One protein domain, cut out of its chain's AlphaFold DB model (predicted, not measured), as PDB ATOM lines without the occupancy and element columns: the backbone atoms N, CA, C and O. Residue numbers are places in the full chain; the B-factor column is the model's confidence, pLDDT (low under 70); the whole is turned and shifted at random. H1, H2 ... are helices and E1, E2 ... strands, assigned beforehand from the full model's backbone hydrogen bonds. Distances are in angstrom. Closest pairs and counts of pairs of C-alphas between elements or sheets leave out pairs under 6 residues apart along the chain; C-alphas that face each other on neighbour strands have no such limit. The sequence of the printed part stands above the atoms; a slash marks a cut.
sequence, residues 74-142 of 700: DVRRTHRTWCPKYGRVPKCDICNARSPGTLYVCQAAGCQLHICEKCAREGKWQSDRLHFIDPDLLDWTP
ATOM      1  N   ASP A  74     212.395 214.877 361.101       72.69
ATOM      2  CA  ASP A  74     211.073 214.337 361.444       72.69
ATOM      3  C   ASP A  74     210.476 213.530 360.274       72.69
ATOM      4  O   ASP A  74     209.565 213.945 359.552       72.69
ATOM      5  N   VAL A  75     211.045 212.338 360.068       64.06
ATOM      6  CA  VAL A  75     210.720 211.410 358.970       64.06
ATOM      7  C   VAL A  75     209.228 211.055 358.923       64.06
ATOM      8  O   VAL A  75     208.706 210.748 357.855       64.06
ATOM      9  N   ARG A  76     208.520 211.112 360.059       58.97
ATOM     10  CA  ARG A  76     207.109 210.708 360.150       58.97
ATOM     11  C   ARG A  76     206.118 211.815 359.799       58.97
ATOM     12  O   ARG A  76     204.948 211.502 359.603       58.97
ATOM     13  N   ARG A  77     206.549 213.079 359.721       65.06
ATOM     14  CA  ARG A  77     205.648 214.220 359.471       65.06
ATOM     15  C   ARG A  77     205.880 214.929 358.145       65.06
ATOM     16  O   ARG A  77     204.996 215.651 357.702       65.06
ATOM     17  N   THR A  78     207.024 214.709 357.501       85.12
ATOM     18  CA  THR A  78     207.345 215.363 356.227       85.12
ATOM     19  C   THR A  78     207.064 214.455 355.034       85.12
ATOM     20  O   THR A  78     207.718 213.427 354.858       85.12
ATOM     21  N   HIS A  79     206.142 214.854 354.169       92.19
ATOM     22  CA  HIS A  79     205.960 214.285 352.846       92.19
ATOM     23  C   HIS A  79     207.179 214.603 351.973       92.19
ATOM     24  O   HIS A  79     207.480 215.772 351.722       92.19
ATOM     25  N   ARG A  80     207.872 213.556 351.510       92.69
ATOM     26  CA  ARG A  80     209.087 213.659 350.672       92.69
ATOM     27  C   ARG A  80     208.939 213.049 349.289       92.69
ATOM     28  O   ARG A  80     209.801 213.225 348.437       92.69
ATOM     29  N   THR A  81     207.872 212.291 349.065       94.81
ATOM     30  CA  THR A  81     207.612 211.637 347.787       94.81
ATOM     31  C   THR A  81     206.928 212.626 346.858       94.81
ATOM     32  O   THR A  81     205.747 212.934 347.034       94.81
ATOM     33  N   TRP A  82     207.672 213.117 345.872       96.31
ATOM     34  CA  TRP A  82     207.187 214.041 344.853       96.31
ATOM     35  C   TRP A  82     207.276 213.381 343.489       96.31
ATOM     36  O   TRP A  82     208.291 212.773 343.162       96.31
ATOM     37  N   CYS A  83     206.228 213.514 342.680       96.00
ATOM     38  CA  CYS A  83     206.252 213.038 341.303       96.00
ATOM     39  C   CYS A  83     205.928 214.144 340.307       96.00
ATOM     40  O   CYS A  83     205.011 214.938 340.549       96.00
ATOM     41  N   PRO A  84     206.638 214.181 339.168       95.75
ATOM     42  CA  PRO A  84     206.356 215.148 338.129       95.75
ATOM     43  C   PRO A  84     205.019 214.810 337.468       95.75
ATOM     44  O   PRO A  84     204.749 213.672 337.075       95.75
ATOM     45  N   LYS A  85     204.165 215.817 337.322       93.75
ATOM     46  CA  LYS A  85     202.882 215.726 336.634       93.75
ATOM     47  C   LYS A  85     202.923 216.604 335.397       93.75
ATOM     48  O   LYS A  85     202.789 217.825 335.454       93.75
ATOM     49  N   TYR A  86     203.069 215.941 334.259       88.56
ATOM     50  CA  TYR A  86     203.030 216.567 332.947       88.56
ATOM     51  C   TYR A  86     201.577 216.622 332.469       88.56
ATOM     52  O   TYR A  86     200.949 215.599 332.200       88.56
ATOM     53  N   GLY A  87     201.005 217.820 332.380       78.31
ATOM     54  CA  GLY A  87     199.628 217.994 331.928       78.31
ATOM     55  C   GLY A  87     199.332 219.439 331.563       78.31
ATOM     56  O   GLY A  87     199.941 220.358 332.094       78.31
ATOM     57  N   ARG A  88     198.379 219.654 330.650       68.25
ATOM     58  CA  ARG A  88     198.080 220.978 330.067       68.25
ATOM     59  C   ARG A  88     197.496 222.015 331.043       68.25
ATOM     60  O   ARG A  88     197.270 223.147 330.624       68.25
ATOM     61  N   VAL A  89     197.156 221.653 332.284       63.94
ATOM     62  CA  VAL A  89     196.256 222.486 333.107       63.94
ATOM     63  C   VAL A  89     196.468 222.506 334.636       63.94
ATOM     64  O   VAL A  89     195.793 223.330 335.254       63.94
ATOM     65  N   PRO A  90     197.322 221.705 335.313       83.69
ATOM     66  CA  PRO A  90     197.396 221.851 336.763       83.69
ATOM     67  C   PRO A  90     197.921 223.255 337.117       83.69
ATOM     68  O   PRO A  90     198.822 223.786 336.464       83.69
ATOM     69  N   LYS A  91     197.265 223.902 338.082       95.06
ATOM     70  CA  LYS A  91     197.721 225.163 338.676       95.06
ATOM     71  C   LYS A  91     198.613 224.809 339.861       95.06
ATOM     72  O   LYS A  91     198.398 223.785 340.498       95.06
ATOM     73  N   CYS A  92     199.612 225.635 340.141       95.88
ATOM     74  CA  CYS A  92     200.327 225.540 341.409       95.88
ATOM     75  C   CYS A  92     199.367 225.933 342.538       95.88
ATOM     76  O   CYS A  92     198.798 227.020 342.476       95.88
ATOM     77  N   ASP A  93     199.210 225.103 343.565       95.62
ATOM     78  CA  ASP A  93     198.267 225.363 344.664       95.62
ATOM     79  C   ASP A  93     198.684 226.563 345.529       95.62
ATOM     80  O   ASP A  93     197.860 227.172 346.209       95.62
ATOM     81  N   ILE A  94     199.967 226.938 345.471       95.12
ATOM     82  CA  ILE A  94     200.533 228.050 346.238       95.12
ATOM     83  C   ILE A  94     200.301 229.389 345.532       95.12
ATOM     84  O   ILE A  94     199.754 230.315 346.122       95.12
ATOM     85  N   CYS A  95     200.724 229.524 344.270       95.44
ATOM     86  CA  CYS A  95     200.608 230.792 343.540       95.44
ATOM     87  C   CYS A  95     199.388 230.874 342.617       95.44
ATOM     88  O   CYS A  95     199.198 231.902 341.971       95.44
ATOM     89  N   ASN A  96     198.594 229.803 342.501       95.12
ATOM     90  CA  ASN A  96     197.470 229.657 341.567       95.12
ATOM     91  C   ASN A  96     197.806 229.905 340.081       95.12
ATOM     92  O   ASN A  96     196.917 229.885 339.222       95.12
ATOM     93  N   ALA A  97     199.084 230.099 339.747       92.50
ATOM     94  CA  ALA A  97     199.538 230.308 338.388       92.50
ATOM     95  C   ALA A  97     199.632 228.972 337.643       92.50
ATOM     96  O   ALA A  97     200.008 227.936 338.201       92.50
ATOM     97  N   ARG A  98     199.325 229.010 336.345       90.12
ATOM     98  CA  ARG A  98     199.666 227.927 335.419       90.12
ATOM     99  C   ARG A  98     201.153 228.061 335.112       90.12
ATOM    100  O   ARG A  98     201.538 228.981 334.395       90.12
ATOM    101  N   SER A  99     201.992 227.212 335.697       81.69
ATOM    102  CA  SER A  99     203.426 227.281 335.416       81.69
ATOM    103  C   SER A  99     203.709 226.798 333.990       81.69
ATOM    104  O   SER A  99     203.168 225.765 333.598       81.69
ATOM    105  N   PRO A 100     204.586 227.469 333.226       79.88
ATOM    106  CA  PRO A 100     204.978 227.045 331.878       79.88
ATOM    107  C   PRO A 100     205.870 225.780 331.841       79.88
ATOM    108  O   PRO A 100     206.572 225.553 330.862       79.88
ATOM    109  N   GLY A 101     205.851 224.937 332.877       87.81
ATOM    110  CA  GLY A 101     206.761 223.801 333.043       87.81
ATOM    111  C   GLY A 101     206.169 222.657 333.867       87.81
ATOM    112  O   GLY A 101     204.952 222.565 334.040       87.81
ATOM    113  N   THR A 102     207.041 221.780 334.361       93.75
ATOM    114  CA  THR A 102     206.677 220.606 335.167       93.75
ATOM    115  C   THR A 102     206.174 221.036 336.545       93.75
ATOM    116  O   THR A 102     206.844 221.786 337.252       93.75
ATOM    117  N   LEU A 103     204.993 220.556 336.939       95.88
ATOM    118  CA  LEU A 103     204.520 220.646 338.320       95.88
ATOM    119  C   LEU A 103     204.854 219.352 339.044       95.88
ATOM    120  O   LEU A 103     204.661 218.275 338.483       95.88
ATOM    121  N   TYR A 104     205.293 219.453 340.291       96.44
ATOM    122  CA  TYR A 104     205.467 218.292 341.154       96.44
ATOM    123  C   TYR A 104     204.264 218.143 342.069       96.44
ATOM    124  O   TYR A 104     203.737 219.128 342.585       96.44
ATOM    125  N   VAL A 105     203.814 216.903 342.237       96.31
ATOM    126  CA  VAL A 105     202.687 216.553 343.096       96.31
ATOM    127  C   VAL A 105     203.184 215.688 344.230       96.31
ATOM    128  O   VAL A 105     203.904 214.712 344.002       96.31
ATOM    129  N   CYS A 106     202.795 216.057 345.442       96.81
ATOM    130  CA  CYS A 106     203.034 215.243 346.617       96.81
ATOM    131  C   CYS A 106     202.264 213.918 346.487       96.81
ATOM    132  O   CYS A 106     201.062 213.916 346.248       96.81
ATOM    133  N   GLN A 107     202.960 212.791 346.616       96.19
ATOM    134  CA  GLN A 107     202.374 211.448 346.526       96.19
ATOM    135  C   GLN A 107     201.985 210.849 347.878       96.19
ATOM    136  O   GLN A 107     201.509 209.715 347.924       96.19
ATOM    137  N   ALA A 108     202.209 211.568 348.979       95.31
ATOM    138  CA  ALA A 108     201.773 211.086 350.279       95.31
ATOM    139  C   ALA A 108     200.255 210.851 350.267       95.31
ATOM    140  O   ALA A 108     199.504 211.619 349.663       95.31
ATOM    141  N   ALA A 109     199.804 209.773 350.910       94.75
ATOM    142  CA  ALA A 109     198.403 209.374 350.887       94.75
ATOM    143  C   ALA A 109     197.498 210.516 351.383       94.75
ATOM    144  O   ALA A 109     197.665 211.020 352.489       94.75
ATOM    145  N   GLY A 110     196.552 210.936 350.540       93.50
ATOM    146  CA  GLY A 110     195.632 212.038 350.838       93.50
ATOM    147  C   GLY A 110     196.182 213.438 350.556       93.50
ATOM    148  O   GLY A 110     195.415 214.398 350.600       93.50
ATOM    149  N   CYS A 111     197.458 213.578 350.196       95.06
ATOM    150  CA  CYS A 111     197.990 214.852 349.749       95.06
ATOM    151  C   CYS A 111     197.847 215.010 348.233       95.06
ATOM    152  O   CYS A 111     198.199 214.128 347.455       95.06
ATOM    153  N   GLN A 112     197.324 216.156 347.808       93.38
ATOM    154  CA  GLN A 112     197.208 216.526 346.397       93.38
ATOM    155  C   GLN A 112     197.887 217.866 346.114       93.38
ATOM    156  O   GLN A 112     197.486 218.564 345.190       93.38
ATOM    157  N   LEU A 113     198.897 218.240 346.904       95.62
ATOM    158  CA  LEU A 113     199.592 219.512 346.741       95.62
ATOM    159  C   LEU A 113     200.423 219.511 345.448       95.62
ATOM    160  O   LEU A 113     201.336 218.698 345.291       95.62
ATOM    161  N   HIS A 114     200.112 220.436 344.544       96.06
ATOM    162  CA  HIS A 114     200.820 220.721 343.301       96.06
ATOM    163  C   HIS A 114     201.691 221.963 343.485       96.06
ATOM    164  O   HIS A 114     201.196 223.047 343.802       96.06
ATOM    165  N   ILE A 115     202.984 221.840 343.206       96.88
ATOM    166  CA  ILE A 115     203.940 222.935 343.358       96.88
ATOM    167  C   ILE A 115     204.748 223.164 342.081       96.88
ATOM    168  O   ILE A 115     205.176 222.222 341.412       96.88
ATOM    169  N   CYS A 116     204.931 224.438 341.724       96.81
ATOM    170  CA  CYS A 116     205.802 224.849 340.625       96.81
ATOM    171  C   CYS A 116     207.218 225.158 341.095       96.81
ATOM    172  O   CYS A 116     207.422 225.523 342.252       96.81
ATOM    173  N   GLU A 117     208.167 225.103 340.159       96.00
ATOM    174  CA  GLU A 117     209.588 225.367 340.414       96.00
ATOM    175  C   GLU A 117     209.798 226.680 341.166       96.00
ATOM    176  O   GLU A 117     210.491 226.724 342.177       96.00
ATOM    177  N   LYS A 118     209.132 227.749 340.716       96.44
ATOM    178  CA  LYS A 118     209.242 229.071 341.332       96.44
ATOM    179  C   LYS A 118     208.830 229.045 342.806       96.44
ATOM    180  O   LYS A 118     209.568 229.533 343.649       96.44
ATOM    181  N   CYS A 119     207.687 228.442 343.133       96.31
ATOM    182  CA  CYS A 119     207.234 228.344 344.521       96.31
ATOM    183  C   CYS A 119     208.098 227.394 345.361       96.31
ATOM    184  O   CYS A 119     208.258 227.644 346.554       96.31
ATOM    185  N   ALA A 120     208.652 226.341 344.752       96.06
ATOM    186  CA  ALA A 120     209.581 225.422 345.402       96.06
ATOM    187  C   ALA A 120     210.894 226.129 345.781       96.06
ATOM    188  O   ALA A 120     211.290 226.097 346.945       96.06
ATOM    189  N   ARG A 121     211.509 226.844 344.828       96.25
ATOM    190  CA  ARG A 121     212.750 227.615 345.017       96.25
ATOM    191  C   ARG A 121     212.585 228.812 345.950       96.25
ATOM    192  O   ARG A 121     213.490 229.121 346.711       96.25
ATOM    193  N   GLU A 122     211.429 229.472 345.920       96.06
ATOM    194  CA  GLU A 122     211.111 230.578 346.834       96.06
ATOM    195  C   GLU A 122     210.787 230.105 348.264       96.06
ATOM    196  O   GLU A 122     210.512 230.939 349.123       96.06
ATOM    197  N   GLY A 123     210.757 228.792 348.531       94.31
ATOM    198  CA  GLY A 123     210.440 228.262 349.860       94.31
ATOM    199  C   GLY A 123     208.989 228.489 350.295       94.31
ATOM    200  O   GLY A 123     208.657 228.293 351.459       94.31
ATOM    201  N   LYS A 124     208.081 228.875 349.387       92.00
ATOM    202  CA  LYS A 124     206.692 229.233 349.743       92.00
ATOM    203  C   LYS A 124     205.861 228.062 350.267       92.00
ATOM    204  O   LYS A 124     204.826 228.277 350.881       92.00
ATOM    205  N   TRP A 125     206.300 226.834 350.020       87.00
ATOM    206  CA  TRP A 125     205.682 225.610 350.536       87.00
ATOM    207  C   TRP A 125     205.922 225.386 352.021       87.00
ATOM    208  O   TRP A 125     205.171 224.637 352.632       87.00
ATOM    209  N   GLN A 126     206.913 226.059 352.610       86.69
ATOM    210  CA  GLN A 126     207.205 225.964 354.040       86.69
ATOM    211  C   GLN A 126     206.050 226.480 354.912       86.69
ATOM    212  O   GLN A 126     206.026 226.210 356.110       86.69
ATOM    213  N   SER A 127     205.061 227.176 354.326       82.50
ATOM    214  CA  SER A 127     203.807 227.495 355.015       82.50
ATOM    215  C   SER A 127     203.079 226.242 355.502       82.50
ATOM    216  O   SER A 127     202.350 226.303 356.488       82.50
ATOM    217  N   ASP A 128     203.267 225.115 354.815       82.25
ATOM    218  CA  ASP A 128     202.714 223.826 355.198       82.25
ATOM    219  C   ASP A 128     203.835 222.926 355.734       82.25
ATOM    220  O   ASP A 128     204.608 222.334 354.979       82.25
ATOM    221  N   ARG A 129     203.936 222.836 357.067       86.12
ATOM    222  CA  ARG A 129     205.007 222.113 357.789       86.12
ATOM    223  C   ARG A 129     205.069 220.613 357.478       86.12
ATOM    224  O   ARG A 129     206.017 219.945 357.878       86.12
ATOM    225  N   LEU A 130     204.055 220.080 356.800       92.56
ATOM    226  CA  LEU A 130     203.970 218.676 356.414       92.56
ATOM    227  C   LEU A 130     204.729 218.361 355.129       92.56
ATOM    228  O   LEU A 130     204.908 217.194 354.805       92.56
ATOM    229  N   HIS A 131     205.174 219.358 354.370       93.75
ATOM    230  CA  HIS A 131     205.817 219.145 353.079       93.75
ATOM    231  C   HIS A 131     207.293 219.467 353.173       93.75
ATOM    232  O   HIS A 131     207.658 220.515 353.686       93.75
ATOM    233  N   PHE A 132     208.139 218.580 352.653       94.44
ATOM    234  CA  PHE A 132     209.548 218.872 352.438       94.44
ATOM    235  C   PHE A 132     209.880 218.600 350.977       94.44
ATOM    236  O   PHE A 132     209.769 217.465 350.511       94.44
ATOM    237  N   ILE A 133     210.263 219.645 350.248       94.88
ATOM    238  CA  ILE A 133     210.666 219.551 348.847       94.88
ATOM    239  C   ILE A 133     212.035 220.190 348.682       94.88
ATOM    240  O   ILE A 133     212.237 221.352 349.020       94.88
ATOM    241  N   ASP A 134     212.974 219.417 348.156       96.06
ATOM    242  CA  ASP A 134     214.261 219.944 347.728       96.06
ATOM    243  C   ASP A 134     214.144 220.327 346.245       96.06
ATOM    244  O   ASP A 134     214.016 219.435 345.397       96.06
ATOM    245  N   PRO A 135     214.107 221.626 345.901       95.44
ATOM    246  CA  PRO A 135     213.946 222.050 344.519       95.44
ATOM    247  C   PRO A 135     215.143 221.671 343.643       95.44
ATOM    248  O   PRO A 135     214.973 221.597 342.432       95.44
ATOM    249  N   ASP A 136     216.327 221.425 344.199       96.12
ATOM    250  CA  ASP A 136     217.517 221.137 343.396       96.12
ATOM    251  C   ASP A 136     217.639 219.648 343.038       96.12
ATOM    252  O   ASP A 136     218.291 219.299 342.055       96.12
ATOM    253  N   LEU A 137     216.945 218.770 343.770       95.31
ATOM    254  CA  LEU A 137     216.884 217.331 343.481       95.31
ATOM    255  C   LEU A 137     215.799 216.945 342.466       95.31
ATOM    256  O   LEU A 137     215.756 215.800 342.014       95.31
ATOM    257  N   LEU A 138     214.904 217.871 342.121       94.69
ATOM    258  CA  LEU A 138     213.794 217.617 341.208       94.69
ATOM    259  C   LEU A 138     214.117 218.086 339.786       94.69
ATOM    260  O   LEU A 138     214.602 219.192 339.562       94.69
ATOM    261  N   ASP A 139     213.780 217.255 338.802       94.19
ATOM    262  CA  ASP A 139     213.894 217.610 337.387       94.19
ATOM    263  C   ASP A 139     212.722 218.516 336.970       94.19
ATOM    264  O   ASP A 139     211.619 218.053 336.656       94.19
ATOM    265  N   TRP A 140     212.937 219.830 336.995       93.50
ATOM    266  CA  TRP A 140     211.946 220.814 336.546       93.50
ATOM    267  C   TRP A 140     211.883 220.961 335.032       93.50
ATOM    268  O   TRP A 140     210.980 221.637 334.523       93.50
ATOM    269  N   THR A 141     212.805 220.332 334.294       90.75
ATOM    270  CA  THR A 141     212.806 220.464 332.846       90.75
ATOM    271  C   THR A 141     211.500 219.885 332.300       90.75
ATOM    272  O   THR A 141     211.060 218.802 332.708       90.75
ATOM    273  N   PRO A 142     210.793 220.621 331.424       85.12
ATOM    274  CA  PRO A 142     209.610 220.089 330.785       85.12
ATOM    275  C   PRO A 142     210.076 218.945 329.898       85.12
ATOM    276  O   PRO A 142     210.561 219.164 328.782       85.12
TER     277      PRO A 142
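What this domain is: This is residues 74 to 142 of the 700 residues of an uncharacterized protein of Chaetomium thermophilum (strain DSM 1495 / CBS 144.50 / IMI 039719) (UniProt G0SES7). There is little regular structure: long loops surround a small sheet, an antiparallel meander of successive neighbour strands E1 E2 E3, and short helices H1 and H2 follow beyond E3. The printed part has 69 residues, 20 in named elements of mixed class. It is compact, with a radius of gyration of the C-alphas of 11.1 A and spans of 33 by 23 by 21 A.

How they stand to each other: E1, residues 82 to 85, and E2, residues 103 to 106, form a hairpin with N 83 and O 105 within hydrogen-bond range, 2.9 A. E2 and E3, residues 114 to 116, form another, with N 104 and O 115 at 3.0 A. H1, residues 117 to 121, is close but not clearly touching H2, residues 124 to 127; the closest C-alphas, of Cys 119 and Trp 125, are 6.8 A apart. H1's O i to N i+4 pair is within range; H2 is too short.

Where its parts are: E1, 9.4 A long, begins at C-alpha 82 (207.187, 214.041, 344.853); H2 ends at C-alpha 127 (203.807, 227.495, 355.015).

The domain as a whole: The printed part has no cut. The link E1 to E2 is long. Residues 75 to 77 and 88 to 89 have pLDDT under 70.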